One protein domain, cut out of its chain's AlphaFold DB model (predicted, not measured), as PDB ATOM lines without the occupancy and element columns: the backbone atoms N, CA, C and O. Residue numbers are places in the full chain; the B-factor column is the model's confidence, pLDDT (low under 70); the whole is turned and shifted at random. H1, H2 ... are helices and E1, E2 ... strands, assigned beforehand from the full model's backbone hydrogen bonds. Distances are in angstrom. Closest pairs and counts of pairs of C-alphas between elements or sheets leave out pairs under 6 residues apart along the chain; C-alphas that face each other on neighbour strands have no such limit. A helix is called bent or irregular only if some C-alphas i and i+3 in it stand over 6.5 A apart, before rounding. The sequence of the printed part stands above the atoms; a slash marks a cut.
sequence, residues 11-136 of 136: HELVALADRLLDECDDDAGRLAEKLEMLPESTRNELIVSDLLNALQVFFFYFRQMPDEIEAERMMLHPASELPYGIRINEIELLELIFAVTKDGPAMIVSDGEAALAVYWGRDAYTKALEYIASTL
ATOM      1  N   HIS A  11      45.988 -76.460  90.118       92.06
ATOM      2  CA  HIS A  11      46.037 -77.823  89.577       92.06
ATOM      3  C   HIS A  11      44.774 -78.652  89.875       92.06
ATOM      4  O   HIS A  11      44.406 -79.514  89.081       92.06
ATOM      5  N   GLU A  12      44.098 -78.396  90.997       94.06
ATOM      6  CA  GLU A  12      42.803 -79.004  91.307       94.06
ATOM      7  C   GLU A  12      41.691 -78.381  90.459       94.06
ATOM      8  O   GLU A  12      40.797 -79.100  90.017       94.06
ATOM      9  N   LEU A  13      41.774 -77.073  90.174       94.62
ATOM     10  CA  LEU A  13      40.855 -76.382  89.264       94.62
ATOM     11  C   LEU A  13      40.959 -76.940  87.834       94.62
ATOM     12  O   LEU A  13      39.934 -77.217  87.217       94.62
ATOM     13  N   VAL A  14      42.182 -77.192  87.348       96.00
ATOM     14  CA  VAL A  14      42.447 -77.868  86.063       96.00
ATOM     15  C   VAL A  14      41.809 -79.258  86.048       96.00
ATOM     16  O   VAL A  14      40.997 -79.556  85.181       96.00
ATOM     17  N   ALA A  15      42.095 -80.084  87.058       96.31
ATOM     18  CA  ALA A  15      41.547 -81.439  87.143       96.31
ATOM     19  C   ALA A  15      40.014 -81.472  87.306       96.31
ATOM     20  O   ALA A  15      39.376 -82.497  87.044       96.31
ATOM     21  N   LEU A  16      39.415 -80.390  87.806       95.75
ATOM     22  CA  LEU A  16      37.970 -80.210  87.839       95.75
ATOM     23  C   LEU A  16      37.432 -79.837  86.456       95.75
ATOM     24  O   LEU A  16      36.467 -80.459  86.020       95.75
ATOM     25  N   ALA A  17      38.044 -78.865  85.776       95.56
ATOM     26  CA  ALA A  17      37.641 -78.441  84.439       95.56
ATOM     27  C   ALA A  17      37.710 -79.598  83.433       95.56
ATOM     28  O   ALA A  17      36.703 -79.884  82.794       95.56
ATOM     29  N   ASP A  18      38.831 -80.325  83.384       95.44
ATOM     30  CA  ASP A  18      39.012 -81.480  82.494       95.44
ATOM     31  C   ASP A  18      37.897 -82.514  82.700       95.44
ATOM     32  O   ASP A  18      37.237 -82.939  81.758       95.44
ATOM     33  N   ARG A  19      37.603 -82.852  83.962       95.94
ATOM     34  CA  ARG A  19      36.538 -83.805  84.302       95.94
ATOM     35  C   ARG A  19      35.156 -83.307  83.891       95.94
ATOM     36  O   ARG A  19      34.340 -84.100  83.438       95.94
ATOM     37  N   LEU A  20      34.867 -82.023  84.097       95.81
ATOM     38  CA  LEU A  20      33.584 -81.438  83.709       95.81
ATOM     39  C   LEU A  20      33.396 -81.491  82.195       95.81
ATOM     40  O   LEU A  20      32.316 -81.861  81.747       95.81
ATOM     41  N   LEU A  21      34.432 -81.144  81.429       94.25
ATOM     42  CA  LEU A  21      34.397 -81.170  79.969       94.25
ATOM     43  C   LEU A  21      34.241 -82.604  79.446       94.25
ATOM     44  O   LEU A  21      33.330 -82.857  78.658       94.25
ATOM     45  N   ASP A  22      35.026 -83.548  79.974       94.81
ATOM     46  CA  ASP A  22      34.934 -84.973  79.638       94.81
ATOM     47  C   ASP A  22      33.544 -85.556  79.951       94.81
ATOM     48  O   ASP A  22      32.971 -86.283  79.147       94.81
ATOM     49  N   GLU A  23      32.966 -85.244  81.118       95.00
ATOM     50  CA  GLU A  23      31.632 -85.732  81.500       95.00
ATOM     51  C   GLU A  23      30.498 -85.137  80.651       95.00
ATOM     52  O   GLU A  23      29.398 -85.704  80.607       95.00
ATOM     53  N   CYS A  24      30.727 -83.972  80.040       94.12
ATOM     54  CA  CYS A  24      29.705 -83.248  79.295       94.12
ATOM     55  C   CYS A  24      29.743 -83.520  77.788       94.12
ATOM     56  O   CYS A  24      28.777 -83.143  77.133       94.12
ATOM     57  N   ASP A  25      30.764 -84.199  77.252       90.69
ATOM     58  CA  ASP A  25      30.914 -84.475  75.812       90.69
ATOM     59  C   ASP A  25      30.758 -83.194  74.953       90.69
ATOM     60  O   ASP A  25      30.005 -83.174  73.979       90.69
ATOM     61  N   ASP A  26      31.399 -82.094  75.366       77.81
ATOM     62  CA  ASP A  26      31.284 -80.753  74.756       77.81
ATOM     63  C   ASP A  26      29.857 -80.143  74.736       77.81
ATOM     64  O   ASP A  26      29.622 -79.094  74.130       77.81
ATOM     65  N   ASP A  27      28.888 -80.736  75.442       90.12
ATOM     66  CA  ASP A  27      27.537 -80.190  75.590       90.12
ATOM     67  C   ASP A  27      27.523 -79.016  76.587       90.12
ATOM     68  O   ASP A  27      27.605 -79.183  77.810       90.12
ATOM     69  N   ALA A  28      27.374 -77.801  76.052       86.94
ATOM     70  CA  ALA A  28      27.332 -76.568  76.837       86.94
ATOM     71  C   ALA A  28      26.165 -76.522  77.844       86.94
ATOM     72  O   ALA A  28      26.290 -75.906  78.905       86.94
ATOM     73  N   GLY A  29      25.044 -77.188  77.553       90.56
ATOM     74  CA  GLY A  29      23.899 -77.277  78.453       90.56
ATOM     75  C   GLY A  29      24.205 -78.120  79.681       90.56
ATOM     76  O   GLY A  29      24.003 -77.659  80.810       90.56
ATOM     77  N   ARG A  30      24.772 -79.310  79.469       95.38
ATOM     78  CA  ARG A  30      25.225 -80.206  80.546       95.38
ATOM     79  C   ARG A  30      26.315 -79.557  81.387       95.38
ATOM     80  O   ARG A  30      26.234 -79.593  82.616       95.38
ATOM     81  N   LEU A  31      27.284 -78.903  80.746       96.25
ATOM     82  CA  LEU A  31      28.338 -78.172  81.447       96.25
ATOM     83  C   LEU A  31      27.740 -77.088  82.344       96.25
ATOM     84  O   LEU A  31      28.081 -76.985  83.521       96.25
ATOM     85  N   ALA A  32      26.796 -76.314  81.822       95.31
ATOM     86  CA  ALA A  32      26.159 -75.253  82.574       95.31
ATOM     87  C   ALA A  32      25.313 -75.772  83.756       95.31
ATOM     88  O   ALA A  32      25.271 -75.132  84.808       95.31
ATOM     89  N   GLU A  33      24.646 -76.922  83.631       95.94
ATOM     90  CA  GLU A  33      23.992 -77.598  84.766       95.94
ATOM     91  C   GLU A  33      25.005 -78.033  85.834       95.94
ATOM     92  O   GLU A  33      24.792 -77.797  87.024       95.94
ATOM     93  N   LYS A  34      26.135 -78.618  85.427       96.38
ATOM     94  CA  LYS A  34      27.194 -79.044  86.352       96.38
ATOM     95  C   LYS A  34      27.831 -77.862  87.077       96.38
ATOM     96  O   LYS A  34      28.013 -77.932  88.289       96.38
ATOM     97  N   LEU A  35      28.111 -76.770  86.362       96.00
ATOM     98  CA  LEU A  35      28.627 -75.527  86.938       96.00
ATOM     99  C   LEU A  35      27.678 -74.960  88.003       96.00
ATOM    100  O   LEU A  35      28.137 -74.474  89.032       96.00
ATOM    101  N   GLU A  36      26.362 -75.050  87.799       95.44
ATOM    102  CA  GLU A  36      25.364 -74.580  88.771       95.44
ATOM    103  C   GLU A  36      25.358 -75.404  90.070       95.44
ATOM    104  O   GLU A  36      25.040 -74.866  91.130       95.44
ATOM    105  N   MET A  37      25.769 -76.675  90.011       95.75
ATOM    106  CA  MET A  37      25.879 -77.561  91.178       95.75
ATOM    107  C   MET A  37      27.175 -77.375  91.981       95.75
ATOM    108  O   MET A  37      27.282 -77.904  93.089       95.75
ATOM    109  N   LEU A  38      28.167 -76.656  91.445       95.69
ATOM    110  CA  LEU A  38      29.420 -76.390  92.150       95.69
ATOM    111  C   LEU A  38      29.231 -75.349  93.265       95.69
ATOM    112  O   LEU A  38      28.372 -74.466  93.156       95.69
ATOM    113  N   PRO A  39      30.079 -75.382  94.313       94.62
ATOM    114  CA  PRO A  39      30.193 -74.268  95.243       94.62
ATOM    115  C   PRO A  39      30.452 -72.959  94.491       94.62
ATOM    116  O   PRO A  39      31.217 -72.923  93.527       94.62
ATOM    117  N   GLU A  40      29.824 -71.873  94.940       91.19
ATOM    118  CA  GLU A  40      29.901 -70.578  94.261       91.19
ATOM    119  C   GLU A  40      31.342 -70.077  94.094       91.19
ATOM    120  O   GLU A  40      31.681 -69.604  93.014       91.19
ATOM    121  N   SER A  41      32.199 -70.232  95.106       90.75
ATOM    122  CA  SER A  41      33.619 -69.860  95.022       90.75
ATOM    123  C   SER A  41      34.347 -70.623  93.912       90.75
ATOM    124  O   SER A  41      34.942 -70.007  93.033       90.75
ATOM    125  N   THR A  42      34.209 -71.952  93.888       93.88
ATOM    126  CA  THR A  42      34.771 -72.834  92.855       93.88
ATOM    127  C   THR A  42      34.297 -72.463  91.457       93.88
ATOM    128  O   THR A  42      35.086 -72.365  90.519       93.88
ATOM    129  N   ARG A  43      32.988 -72.255  91.310       94.94
ATOM    130  CA  ARG A  43      32.382 -71.866  90.041       94.94
ATOM    131  C   ARG A  43      32.919 -70.520  89.572       94.94
ATOM    132  O   ARG A  43      33.256 -70.387  88.403       94.94
ATOM    133  N   ASN A  44      32.996 -69.544  90.474       92.19
ATOM    134  CA  ASN A  44      33.474 -68.207  90.158       92.19
ATOM    135  C   ASN A  44      34.943 -68.233  89.715       92.19
ATOM    136  O   ASN A  44      35.287 -67.518  88.786       92.19
ATOM    137  N   GLU A  45      35.783 -69.086  90.304       92.94
ATOM    138  CA  GLU A  45      37.159 -69.288  89.832       92.94
ATOM    139  C   GLU A  45      37.215 -69.881  88.417       92.94
ATOM    140  O   GLU A  45      37.991 -69.402  87.594       92.94
ATOM    141  N   LEU A  46      36.370 -70.868  88.094       94.31
ATOM    142  CA  LEU A  46      36.326 -71.473  86.755       94.31
ATOM    143  C   LEU A  46      35.900 -70.475  85.671       94.31
ATOM    144  O   LEU A  46      36.556 -70.380  84.634       94.31
ATOM    145  N   ILE A  47      34.820 -69.727  85.903       94.12
ATOM    146  CA  ILE A  47      34.210 -68.837  84.895       94.12
ATOM    147  C   ILE A  47      35.018 -67.563  84.607       94.12
ATOM    148  O   ILE A  47      34.612 -66.784  83.750       94.12
ATOM    149  N   VAL A  48      36.135 -67.337  85.307       92.06
ATOM    150  CA  VAL A  48      37.115 -66.281  84.989       92.06
ATOM    151  C   VAL A  48      38.531 -66.837  84.763       92.06
ATOM    152  O   VAL A  48      39.511 -66.100  84.860       92.06
ATOM    153  N   SER A  49      38.658 -68.139  84.501       94.12
ATOM    154  CA  SER A  49      39.941 -68.806  84.238       94.12
ATOM    155  C   SER A  49      40.171 -69.066  82.746       94.12
ATOM    156  O   SER A  49      39.262 -68.933  81.931       94.12
ATOM    157  N   ASP A  50      41.379 -69.507  82.390       96.50
ATOM    158  CA  ASP A  50      41.705 -69.979  81.033       96.50
ATOM    159  C   ASP A  50      41.176 -71.396  80.733       96.50
ATOM    160  O   ASP A  50      41.415 -71.931  79.654       96.50
ATOM    161  N   LEU A  51      40.489 -72.034  81.689       96.81
ATOM    162  CA  LEU A  51      40.056 -73.432  81.585       96.81
ATOM    163  C   LEU A  51      38.727 -73.599  80.844       96.81
ATOM    164  O   LEU A  51      38.400 -74.702  80.412       96.81
ATOM    165  N   LEU A  52      37.964 -72.515  80.714       96.56
ATOM    166  CA  LEU A  52      36.739 -72.444  79.927       96.56
ATOM    167  C   LEU A  52      36.894 -71.361  78.861       96.56
ATOM    168  O   LEU A  52      37.614 -70.381  79.059       96.56
ATOM    169  N   ASN A  53      36.179 -71.505  77.752       97.12
ATOM    170  CA  ASN A  53      36.033 -70.427  76.781       97.12
ATOM    171  C   ASN A  53      34.846 -69.518  77.138       97.12
ATOM    172  O   ASN A  53      33.975 -69.855  77.950       97.12
ATOM    173  N   ALA A  54      34.793 -68.350  76.507       97.75
ATOM    174  CA  ALA A  54      33.732 -67.390  76.748       97.75
ATOM    175  C   ALA A  54      32.343 -67.911  76.346       97.75
ATOM    176  O   ALA A  54      31.362 -67.538  76.985       97.75
ATOM    177  N   LEU A  55      32.242 -68.804  75.352       97.31
ATOM    178  CA  LEU A  55      30.959 -69.363  74.907       97.31
ATOM    179  C   LEU A  55      30.339 -70.254  75.992       97.31
ATOM    180  O   LEU A  55      29.141 -70.177  76.260       97.31
ATOM    181  N   GLN A  56      31.152 -71.071  76.657       97.19
ATOM    182  CA  GLN A  56      30.718 -71.927  77.762       97.19
ATOM    183  C   GLN A  56      30.179 -71.088  78.929       97.19
ATOM    184  O   GLN A  56      29.124 -71.398  79.490       97.19
ATOM    185  N   VAL A  57      30.857 -69.985  79.261       97.00
ATOM    186  CA  VAL A  57      30.415 -69.053  80.312       97.00
ATOM    187  C   VAL A  57      29.178 -68.260  79.887       97.00
ATOM    188  O   VAL A  57      28.256 -68.079  80.688       97.00
ATOM    189  N   PHE A  58      29.107 -67.837  78.624       97.62
ATOM    190  CA  PHE A  58      27.925 -67.205  78.044       97.62
ATOM    191  C   PHE A  58      26.702 -68.111  78.204       97.62
ATOM    192  O   PHE A  58      25.682 -67.700  78.766       97.62
ATOM    193  N   PHE A  59      26.814 -69.376  77.789       96.69
ATOM    194  CA  PHE A  59      25.715 -70.328  77.885       96.69
ATOM    195  C   PHE A  59      25.314 -70.581  79.342       96.69
ATOM    196  O   PHE A  59      24.121 -70.627  79.650       96.69
ATOM    197  N   PHE A  60      26.286 -70.677  80.257       96.50
ATOM    198  CA  PHE A  60      26.019 -70.807  81.689       96.50
ATOM    199  C   PHE A  60      25.102 -69.697  82.222       96.50
ATOM    200  O   PHE A  60      24.116 -69.987  82.913       96.50
ATOM    201  N   TYR A  61      25.385 -68.444  81.865       96.38
ATOM    202  CA  TYR A  61      24.629 -67.295  82.352       96.38
ATOM    203  C   TYR A  61      23.297 -67.075  81.637       96.38
ATOM    204  O   TYR A  61      22.282 -66.845  82.301       96.38
ATOM    205  N   PHE A  62      23.288 -67.124  80.306       96.38
ATOM    206  CA  PHE A  62      22.133 -66.705  79.510       96.38
ATOM    207  C   PHE A  62      21.213 -67.857  79.117       96.38
ATOM    208  O   PHE A  62      20.050 -67.603  78.805       96.38
ATOM    209  N   ARG A  63      21.699 -69.109  79.157       94.88
ATOM    210  CA  ARG A  63      20.966 -70.321  78.737       94.88
ATOM    211  C   ARG A  63      20.364 -70.188  77.334       94.88
ATOM    212  O   ARG A  63      19.270 -70.676  77.059       94.88
ATOM    213  N   GLN A  64      21.087 -69.492  76.465       93.94
ATOM    214  CA  GLN A  64      20.713 -69.172  75.093       93.94
ATOM    215  C   GLN A  64      21.877 -69.539  74.174       93.94
ATOM    216  O   GLN A  64      23.037 -69.420  74.571       93.94
ATOM    217  N   MET A  65      21.558 -69.976  72.955       91.69
ATOM    218  CA  MET A  65      22.556 -70.090  71.893       91.69
ATOM    219  C   MET A  65      22.700 -68.719  71.224       91.69
ATOM    220  O   MET A  65      21.680 -68.185  70.779       91.69
ATOM    221  N   PRO A  66      23.915 -68.149  71.179       94.62
ATOM    222  CA  PRO A  66      24.181 -66.937  70.414       94.62
ATOM    223  C   PRO A  66      24.143 -67.238  68.908       94.62
ATOM    224  O   PRO A  66      23.986 -68.398  68.503       94.62
ATOM    225  N   ASP A  67      24.284 -66.208  68.073       95.12
ATOM    226  CA  ASP A  67      24.450 -66.433  66.636       95.12
ATOM    227  C   ASP A  67      25.778 -67.160  66.318       95.12
ATOM    228  O   ASP A  67      26.650 -67.318  67.176       95.12
ATOM    229  N   GLU A  68      25.925 -67.661  65.088       95.56
ATOM    230  CA  GLU A  68      27.104 -68.443  64.686       95.56
ATOM    231  C   GLU A  68      28.409 -67.636  64.807       95.56
ATOM    232  O   GLU A  68      29.406 -68.156  65.299       95.56
ATOM    233  N   ILE A  69      28.393 -66.352  64.440       95.56
ATOM    234  CA  ILE A  69      29.580 -65.484  64.451       95.56
ATOM    235  C   ILE A  69      30.007 -65.175  65.889       95.56
ATOM    236  O   ILE A  69      31.193 -65.213  66.225       95.56
ATOM    237  N   GLU A  70      29.043 -64.873  66.747       97.56
ATOM    238  CA  GLU A  70      29.218 -64.652  68.173       97.56
ATOM    239  C   GLU A  70      29.735 -65.913  68.860       97.56
ATOM    240  O   GLU A  70      30.675 -65.832  69.655       97.56
ATOM    241  N   ALA A  71      29.169 -67.079  68.529       97.25
ATOM    242  CA  ALA A  71      29.631 -68.363  69.036       97.25
ATOM    243  C   ALA A  71      31.091 -68.616  68.651       97.25
ATOM    244  O   ALA A  71      31.913 -68.901  69.523       97.25
ATOM    245  N   GLU A  72      31.424 -68.476  67.365       96.94
ATOM    246  CA  GLU A  72      32.783 -68.654  66.849       96.94
ATOM    247  C   GLU A  72      33.778 -67.737  67.547       96.94
ATOM    248  O   GLU A  72      34.804 -68.205  68.037       96.94
ATOM    249  N   ARG A  73      33.461 -66.444  67.666       97.44
ATOM    250  CA  ARG A  73      34.316 -65.487  68.375       97.44
ATOM    251  C   ARG A  73      34.503 -65.898  69.827       97.44
ATOM    252  O   ARG A  73      35.634 -66.003  70.285       97.44
ATOM    253  N   MET A  74      33.425 -66.189  70.547       97.94
ATOM    254  CA  MET A  74      33.515 -66.566  71.957       97.94
ATOM    255  C   MET A  74      34.274 -67.881  72.196       97.94
ATOM    256  O   MET A  74      34.897 -68.031  73.244       97.94
ATOM    257  N   MET A  75      34.281 -68.818  71.243       96.75
ATOM    258  CA  MET A  75      35.107 -70.031  71.330       96.75
ATOM    259  C   MET A  75      36.613 -69.745  71.239       96.75
ATOM    260  O   MET A  75      37.405 -70.539  71.742       96.75
ATOM    261  N   LEU A  76      37.015 -68.627  70.626       97.44
ATOM    262  CA  LEU A  76      38.421 -68.225  70.484       97.44
ATOM    263  C   LEU A  76      38.970 -67.476  71.704       97.44
ATOM    264  O   LEU A  76      40.185 -67.314  71.807       97.44
ATOM    265  N   HIS A  77      38.100 -67.021  72.608       98.25
ATOM    266  CA  HIS A  77      38.488 -66.258  73.789       98.25
ATOM    267  C   HIS A  77      38.377 -67.112  75.062       98.25
ATOM    268  O   HIS A  77      37.323 -67.712  75.305       98.25
ATOM    269  N   PRO A  78      39.422 -67.160  75.908       98.00
ATOM    270  CA  PRO A  78      39.318 -67.751  77.233       98.00
ATOM    271  C   PRO A  78      38.402 -66.912  78.133       98.00
ATOM    272  O   PRO A  78      38.270 -65.695  77.981       98.00
ATOM    273  N   ALA A  79      37.783 -67.556  79.120       97.31
ATOM    274  CA  ALA A  79      36.893 -66.886  80.061       97.31
ATOM    275  C   ALA A  79      37.619 -65.862  80.957       97.31
ATOM    276  O   ALA A  79      36.997 -64.925  81.459       97.31
ATOM    277  N   SER A  80      38.938 -65.982  81.108       97.06
ATOM    278  CA  SER A  80      39.796 -65.010  81.797       97.06
ATOM    279  C   SER A  80      39.812 -63.612  81.168       97.06
ATOM    280  O   SER A  80      40.197 -62.650  81.838       97.06
ATOM    281  N   GLU A  81      39.364 -63.466  79.918       98.06
ATOM    282  CA  GLU A  81      39.228 -62.168  79.250       98.06
ATOM    283  C   GLU A  81      37.894 -61.469  79.565       98.06
ATOM    284  O   GLU A  81      37.790 -60.247  79.455       98.06
ATOM    285  N   LEU A  82      36.879 -62.205  80.038       97.44
ATOM    286  CA  LEU A  82      35.547 -61.666  80.344       97.44
ATOM    287  C   LEU A  82      35.525 -60.524  81.378       97.44
ATOM    288  O   LEU A  82      34.679 -59.639  81.225       97.44
ATOM    289  N   PRO A  83      36.417 -60.463  82.389       96.06
ATOM    290  CA  PRO A  83      36.524 -59.303  83.275       96.06
ATOM    291  C   PRO A  83      36.855 -57.985  82.562       96.06
ATOM    292  O   PRO A  83      36.528 -56.918  83.083       96.06
ATOM    293  N   TYR A  84      37.490 -58.050  81.389       95.12
ATOM    294  CA  TYR A  84      37.826 -56.887  80.562       95.12
ATOM    295  C   TYR A  84      36.794 -56.621  79.461       95.12
ATOM    296  O   TYR A  84      36.792 -55.541  78.873       95.12
ATOM    297  N   GLY A  85      35.894 -57.578  79.230       96.94
ATOM    298  CA  GLY A  85      34.923 -57.555  78.149       96.94
ATOM    299  C   GLY A  85      35.537 -57.986  76.819       96.94
ATOM    300  O   GLY A  85      36.614 -57.539  76.434       96.94
ATOM    301  N   ILE A  86      34.818 -58.838  76.093       97.75
ATOM    302  CA  ILE A  86      35.190 -59.279  74.748       97.75
ATOM    303  C   ILE A  86      34.135 -58.827  73.746       97.75
ATOM    304  O   ILE A  86      32.934 -58.895  74.010       97.75
ATOM    305  N   ARG A  87      34.570 -58.372  72.573       97.75
ATOM    306  CA  ARG A  87      33.657 -57.994  71.492       97.75
ATOM    307  C   ARG A  87      33.174 -59.245  70.767       97.75
ATOM    308  O   ARG A  87      33.928 -59.851  70.007       97.75
ATOM    309  N   ILE A  88      31.911 -59.603  70.969       97.88
ATOM    310  CA  ILE A  88      31.319 -60.819  70.403       97.88
ATOM    311  C   ILE A  88      30.653 -60.573  69.053       97.88
ATOM    312  O   ILE A  88      30.608 -61.487  68.246       97.88
ATOM    313  N   ASN A  89      30.216 -59.346  68.754       97.06
ATOM    314  CA  ASN A  89      29.650 -59.010  67.449       97.06
ATOM    315  C   ASN A  89      29.908 -57.551  67.065       97.06
ATOM    316  O   ASN A  89      30.251 -56.720  67.908       97.06
ATOM    317  N   GLU A  90      29.750 -57.259  65.781       95.12
ATOM    318  CA  GLU A  90      29.733 -55.909  65.225       95.12
ATOM    319  C   GLU A  90      28.584 -55.839  64.217       95.12
ATOM    320  O   GLU A  90      28.585 -56.553  63.214       95.12
ATOM    321  N   ILE A  91      27.577 -55.021  64.521       93.88
ATOM    322  CA  ILE A  91      26.348 -54.883  63.742       93.88
ATOM    323  C   ILE A  91      26.274 -53.431  63.267       93.88
ATOM    324  O   ILE A  91      25.985 -52.516  64.037       93.88
ATOM    325  N   GLU A  92      26.561 -53.231  61.982       90.94
ATOM    326  CA  GLU A  92      26.739 -51.916  61.355       90.94
ATOM    327  C   GLU A  92      27.825 -51.060  62.026       90.94
ATOM    328  O   GLU A  92      29.005 -51.285  61.779       90.94
ATOM    329  N   LEU A  93      27.440 -50.067  62.833       91.75
ATOM    330  CA  LEU A  93      28.345 -49.177  63.575       91.75
ATOM    331  C   LEU A  93      28.324 -49.452  65.085       91.75
ATOM    332  O   LEU A  93      28.880 -48.677  65.859       91.75
ATOM    333  N   LEU A  94      27.642 -50.520  65.507       97.12
ATOM    334  CA  LEU A  94      27.487 -50.887  66.906       97.12
ATOM    335  C   LEU A  94      28.285 -52.148  67.223       97.12
ATOM    336  O   LEU A  94      28.209 -53.155  66.521       97.12
ATOM    337  N   GLU A  95      29.010 -52.118  68.331       97.62
ATOM    338  CA  GLU A  95      29.705 -53.270  68.883       97.62
ATOM    339  C   GLU A  95      28.875 -53.901  69.998       97.62
ATOM    340  O   GLU A  95      28.363 -53.203  70.879       97.62
ATOM    341  N   LEU A  96      28.791 -55.231  69.986       98.19
ATOM    342  CA  LEU A  96      28.220 -56.014  71.073       98.19
ATOM    343  C   LEU A  96      29.348 -56.667  71.867       98.19
ATOM    344  O   LEU A  96      30.124 -57.463  71.333       98.19
ATOM    345  N   ILE A  97      29.432 -56.337  73.150       98.50
ATOM    346  CA  ILE A  97      30.497 -56.776  74.050       98.50
ATOM    347  C   ILE A  97      29.889 -57.603  75.186       98.50
ATOM    348  O   ILE A  97      28.939 -57.167  75.837       98.50
ATOM    349  N   PHE A  98      30.457 -58.781  75.442       98.44
ATOM    350  CA  PHE A  98      30.121 -59.624  76.586       98.44
ATOM    351  C   PHE A  98      31.184 -59.471  77.674       98.44
ATOM    352  O   PHE A  98      32.377 -59.606  77.405       98.44
ATOM    353  N   ALA A  99      30.755 -59.200  78.904       97.38
ATOM    354  CA  ALA A  99      31.632 -59.086  80.061       97.38
ATOM    355  C   ALA A  99      31.061 -59.838  81.269       97.38
ATOM    356  O   ALA A  99      29.846 -59.969  81.427       97.38
ATOM    357  N   VAL A 100      31.939 -60.277  82.166       95.31
ATOM    358  CA  VAL A 100      31.564 -60.816  83.479       95.31
ATOM    359  C   VAL A 100      32.300 -60.016  84.534       95.31
ATOM    360  O   VAL A 100      33.524 -60.043  84.610       95.31
ATOM    361  N   THR A 101      31.552 -59.291  85.357       89.00
ATOM    362  CA  THR A 101      32.119 -58.496  86.449       89.00
ATOM    363  C   THR A 101      31.702 -59.071  87.798       89.00
ATOM    364  O   THR A 101      30.931 -60.028  87.877       89.00
ATOM    365  N   LYS A 102      32.155 -58.442  88.888       84.25
ATOM    366  CA  LYS A 102      31.679 -58.750  90.245       84.25
ATOM    367  C   LYS A 102      30.148 -58.671  90.389       84.25
ATOM    368  O   LYS A 102      29.597 -59.330  91.261       84.25
ATOM    369  N   ASP A 103      29.487 -57.860  89.560       84.19
ATOM    370  CA  ASP A 103      28.041 -57.625  89.607       84.19
ATOM    371  C   ASP A 103      27.269 -58.621  88.710       84.19
ATOM    372  O   ASP A 103      26.039 -58.592  88.652       84.19
ATOM    373  N   GLY A 104      27.982 -59.544  88.047       90.81
ATOM    374  CA  GLY A 104      27.428 -60.605  87.207       90.81
ATOM    375  C   GLY A 104      27.722 -60.430  85.710       90.81
ATOM    376  O   GLY A 104      28.601 -59.645  85.335       90.81
ATOM    377  N   PRO A 105      27.011 -61.176  84.843       96.06
ATOM    378  CA  PRO A 105      27.160 -61.071  83.397       96.06
ATOM    379  C   PRO A 105      26.538 -59.765  82.887       96.06
ATOM    380  O   PRO A 105      25.433 -59.386  83.297       96.06
ATOM    381  N   ALA A 106      27.240 -59.112  81.967       97.62
ATOM    382  CA  ALA A 106      26.829 -57.883  81.312       97.62
ATOM    383  C   ALA A 106      26.951 -57.982  79.794       97.62
ATOM    384  O   ALA A 106      27.883 -58.585  79.266       97.62
ATOM    385  N   MET A 107      26.028 -57.308  79.117       98.25
ATOM    386  CA  MET A 107      26.074 -57.058  77.683       98.25
ATOM    387  C   MET A 107      26.137 -55.557  77.455       98.25
ATOM    388  O   MET A 107      25.286 -54.809  77.942       98.25
ATOM    389  N   ILE A 108      27.175 -55.121  76.755       98.31
ATOM    390  CA  ILE A 108      27.487 -53.716  76.524       98.31
ATOM    391  C   ILE A 108      27.325 -53.451  75.030       98.31
ATOM    392  O   ILE A 108      27.902 -54.163  74.211       98.31
ATOM    393  N   VAL A 109      26.542 -52.429  74.692       98.31
ATOM    394  CA  VAL A 109      26.442 -51.904  73.327       98.31
ATOM    395  C   VAL A 109      27.276 -50.633  73.253       98.31
ATOM    396  O   VAL A 109      27.105 -49.734  74.080       98.31
ATOM    397  N   SER A 110      28.181 -50.563  72.284       97.81
ATOM    398  CA  SER A 110      29.148 -49.474  72.102       97.81
ATOM    399  C   SER A 110      29.110 -48.958  70.665       97.81
ATOM    400  O   SER A 110      28.790 -49.719  69.760       97.81
ATOM    401  N   ASP A 111      29.445 -47.687  70.445       96.19
ATOM    402  CA  ASP A 111      29.699 -47.116  69.108       96.19
ATOM    403  C   ASP A 111      31.191 -47.158  68.711       96.19
ATOM    404  O   ASP A 111      31.606 -46.547  67.727       96.19
ATOM    405  N   GLY A 112      32.012 -47.854  69.503       93.50
ATOM    406  CA  GLY A 112      33.467 -47.918  69.358       93.50
ATOM    407  C   GLY A 112      34.218 -46.807  70.107       93.50
ATOM    408  O   GLY A 112      35.426 -46.931  70.313       93.50
ATOM    409  N   GLU A 113      33.529 -45.762  70.575       93.75
ATOM    410  CA  GLU A 113      34.104 -44.695  71.407       93.75
ATOM    411  C   GLU A 113      33.580 -44.744  72.848       93.75
ATOM    412  O   GLU A 113      34.348 -44.573  73.802       93.75
ATOM    413  N   ALA A 114      32.281 -44.991  73.024       95.12
ATOM    414  CA  ALA A 114      31.613 -45.017  74.313       95.12
ATOM    415  C   ALA A 114      30.552 -46.120  74.404       95.12
ATOM    416  O   ALA A 114      29.873 -46.477  73.442       95.12
ATOM    417  N   ALA A 115      30.348 -46.619  75.626       96.75
ATOM    418  CA  ALA A 115      29.209 -47.476  75.922       96.75
ATOM    419  C   ALA A 115      27.908 -46.664  75.809       96.75
ATOM    420  O   ALA A 115      27.680 -45.731  76.582       96.75
ATOM    421  N   LEU A 116      27.045 -47.051  74.871       97.62
ATOM    422  CA  LEU A 116      25.718 -46.472  74.675       97.62
ATOM    423  C   LEU A 116      24.698 -47.065  75.653       97.62
ATOM    424  O   LEU A 116      23.827 -46.358  76.159       97.62
ATOM    425  N   ALA A 117      24.816 -48.367  75.930       97.50
ATOM    426  CA  ALA A 117      23.942 -49.085  76.846       97.50
ATOM    427  C   ALA A 117      24.674 -50.246  77.531       97.50
ATOM    428  O   ALA A 117      25.561 -50.872  76.948       97.50
ATOM    429  N   VAL A 118      24.273 -50.553  78.767       97.62
ATOM    430  CA  VAL A 118      24.760 -51.712  79.529       97.62
ATOM    431  C   VAL A 118      23.573 -52.433  80.147       97.62
ATOM    432  O   VAL A 118      22.793 -51.841  80.897       97.62
ATOM    433  N   TYR A 119      23.459 -53.723  79.861       97.88
ATOM    434  CA  TYR A 119      22.420 -54.598  80.386       97.88
ATOM    435  C   TYR A 119      23.041 -55.675  81.270       97.88
ATOM    436  O   TYR A 119      24.118 -56.179  80.969       97.88
ATOM    437  N   TRP A 120      22.348 -56.041  82.349       96.69
ATOM    438  CA  TRP A 120      22.827 -56.984  83.363       96.69
ATOM    439  C   TRP A 120      21.845 -58.132  83.568       96.69
ATOM    440  O   TRP A 120      20.632 -57.942  83.464       96.69
ATOM    441  N   GLY A 121      22.370 -59.296  83.950       91.88
ATOM    442  CA  GLY A 121      21.567 -60.461  84.322       91.88
ATOM    443  C   GLY A 121      21.183 -61.355  83.141       91.88
ATOM    444  O   GLY A 121      21.658 -61.182  82.025       91.88
ATOM    445  N   ARG A 122      20.324 -62.350  83.401       90.94
ATOM    446  CA  ARG A 122      20.029 -63.455  82.461       90.94
ATOM    447  C   ARG A 122      19.375 -63.023  81.140       90.94
ATOM    448  O   ARG A 122      19.413 -63.785  80.183       90.94
ATOM    449  N   ASP A 123      18.778 -61.835  81.085       95.81
ATOM    450  CA  ASP A 123      18.123 -61.281  79.893       95.81
ATOM    451  C   ASP A 123      18.949 -60.181  79.200       95.81
ATOM    452  O   ASP A 123      18.472 -59.559  78.250       95.81
ATOM    453  N   ALA A 124      20.191 -59.940  79.642       97.44
ATOM    454  CA  ALA A 124      21.022 -58.859  79.114       97.44
ATOM    455  C   ALA A 124      21.315 -59.003  77.618       97.44
ATOM    456  O   ALA A 124      21.290 -58.009  76.897       97.44
ATOM    457  N   TYR A 125      21.562 -60.230  77.153       97.81
ATOM    458  CA  TYR A 125      21.817 -60.516  75.741       97.81
ATOM    459  C   TYR A 125      20.621 -60.150  74.868       97.81
ATOM    460  O   TYR A 125      20.754 -59.354  73.943       97.81
ATOM    461  N   THR A 126      19.428 -60.613  75.238       97.19
ATOM    462  CA  THR A 126      18.186 -60.277  74.535       97.19
ATOM    463  C   THR A 126      17.947 -58.766  74.503       97.19
ATOM    464  O   THR A 126      17.698 -58.212  73.437       97.19
ATOM    465  N   LYS A 127      18.099 -58.074  75.639       98.06
ATOM    466  CA  LYS A 127      17.925 -56.613  75.720       98.06
ATOM    467  C   LYS A 127      18.927 -55.839  74.866       98.06
ATOM    468  O   LYS A 127      18.570 -54.819  74.283       98.06
ATOM    469  N   ALA A 128      20.172 -56.307  74.791       97.75
ATOM    470  CA  ALA A 128      21.191 -55.685  73.956       97.75
ATOM    471  C   ALA A 128      20.852 -55.829  72.464       97.75
ATOM    472  O   ALA A 128      20.943 -54.853  71.723       97.75
ATOM    473  N   LEU A 129      20.383 -57.007  72.037       96.62
ATOM    474  CA  LEU A 129      19.912 -57.221  70.668       96.62
ATOM    475  C   LEU A 129      18.675 -56.372  70.339       96.62
ATOM    476  O   LEU A 129      18.611 -55.782  69.263       96.62
ATOM    477  N   GLU A 130      17.717 -56.260  71.264       97.31
ATOM    478  CA  GLU A 130      16.543 -55.388  71.110       97.31
ATOM    479  C   GLU A 130      16.940 -53.915  70.952       97.31
ATOM    480  O   GLU A 130      16.393 -53.214  70.099       97.31
ATOM    481  N   TYR A 131      17.919 -53.450  71.733       97.44
ATOM    482  CA  TYR A 131      18.454 -52.096  71.610       97.44
ATOM    483  C   TYR A 131      19.050 -51.852  70.224       97.44
ATOM    484  O   TYR A 131      18.679 -50.875  69.568       97.44
ATOM    485  N   ILE A 132      19.925 -52.756  69.766       96.06
ATOM    486  CA  ILE A 132      20.553 -52.676  68.443       96.06
ATOM    487  C   ILE A 132      19.465 -52.632  67.369       96.06
ATOM    488  O   ILE A 132      19.409 -51.675  66.607       96.06
ATOM    489  N   ALA A 133      18.521 -53.575  67.384       95.25
ATOM    490  CA  ALA A 133      17.433 -53.639  66.411       95.25
ATOM    491  C   ALA A 133      16.528 -52.392  66.392       95.25
ATOM    492  O   ALA A 133      15.937 -52.093  65.362       95.25
ATOM    493  N   SER A 134      16.393 -51.678  67.515       95.06
ATOM    494  CA  SER A 134      15.618 -50.429  67.592       95.06
ATOM    495  C   SER A 134      16.383 -49.177  67.146       95.06
ATOM    496  O   SER A 134      15.772 -48.122  66.964       95.06
ATOM    497  N   THR A 135      17.710 -49.282  67.031       90.88
ATOM    498  CA  THR A 135      18.612 -48.176  66.676       90.88
ATOM    499  C   THR A 135      18.950 -48.167  65.180       90.88
ATOM    500  O   THR A 135      19.303 -47.111  64.653       90.88
ATOM    501  N   LEU A 136      18.820 -49.321  64.516       84.75
ATOM    502  CA  LEU A 136      18.940 -49.501  63.063       84.75
ATOM    503  C   LEU A 136      17.634 -49.127  62.340       84.75
ATOM    504  O   LEU A 136      17.713 -48.488  61.266       84.75
TER     505      LEU A 136
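This is residues 11 to 136 of the 136 residues of an uncharacterized protein of Methanoregula sp. PtaU1.Bin051 (UniProt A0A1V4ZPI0). A strongly twisted antiparallel sheet of four strands, E1 to E4, makes one end of an elongated body, with H4, H5 and H7 over one of its faces and no helix over the other. H4 crosses the strands and ties this part to H1, H2 and H3, a group of helices at the opposite end; H6 sits beside the strands. The 126 residues printed have seven named helices and four named strands, in the order H1 H2 H3 H4 H5 H6 E1 E2 E3 E4 H7; the sheet's order is E1 - E2 - E3 - E4, and the class is mixed, helices and strands. The whole is compact, with a radius of gyration of the C-alphas of 14.6 A and spans of 45 by 26 by 22 A.

E1 (residues 86 to 91), E2 (94 to 101), E3 (104 to 110) and E4 (115 to 120) form a meander, each strand the antiparallel neighbour of the one before. Within hydrogen-bond range are N 88 and O 96 at 2.8 A, N 97 and O 108 at 2.9 A, and N 107 and O 119 at 2.9 A. H7 (124 to 135), H5 (68 to 76) and H4 (54 to 62) lie on the same face, making two layers, helices on one face of a sheet. H7 runs along E3, at 10 degrees on the local plane, at a height of 8.4 A over the sheet. H5 lies over E1, and H4 runs across E2 at 77 degrees on the local plane. H6 (79 to 84) stands at the sheet's level; it is only just irregular, C-alphas 80 and 83 being 6.7 A apart. H4 is the hub: it touches H5, H6 and H2 (28 to 37), the last at a steep tilt of 65 degrees, with the C-alphas of Ala 32 and Phe 60 closest at 4.5 A. H1 (11 to 24) touches H2 with residues 20 to 24 alone, closest at the C-alphas of Cys 24 and Arg 30, 5.6 A. H3 (40 to 46) and H1 only just touch, with 3 pairs of C-alphas within 8 A. Every O i to N i+4 pair is within hydrogen-bond range in H2, H3, H4, H5 and H7, 9 of 10 in H1, and 0 of 2 in H6, where 2 of 3 O i to N i+3 pairs are.

H1 begins at C-alpha 11 (46.037, -77.823, 89.577) and is 20.0 A long. E2, 21.5 A, begins at C-alpha 94 (27.487, -50.887, 66.906). H7, 16.6 A, ends at C-alpha 135 (18.612, -48.176, 66.676).

The C-alphas farthest apart, His 11 and Leu 136, are 47.3 A apart. The printed part has no cut, no link is long, and no printed residue is under 70 in pLDDT.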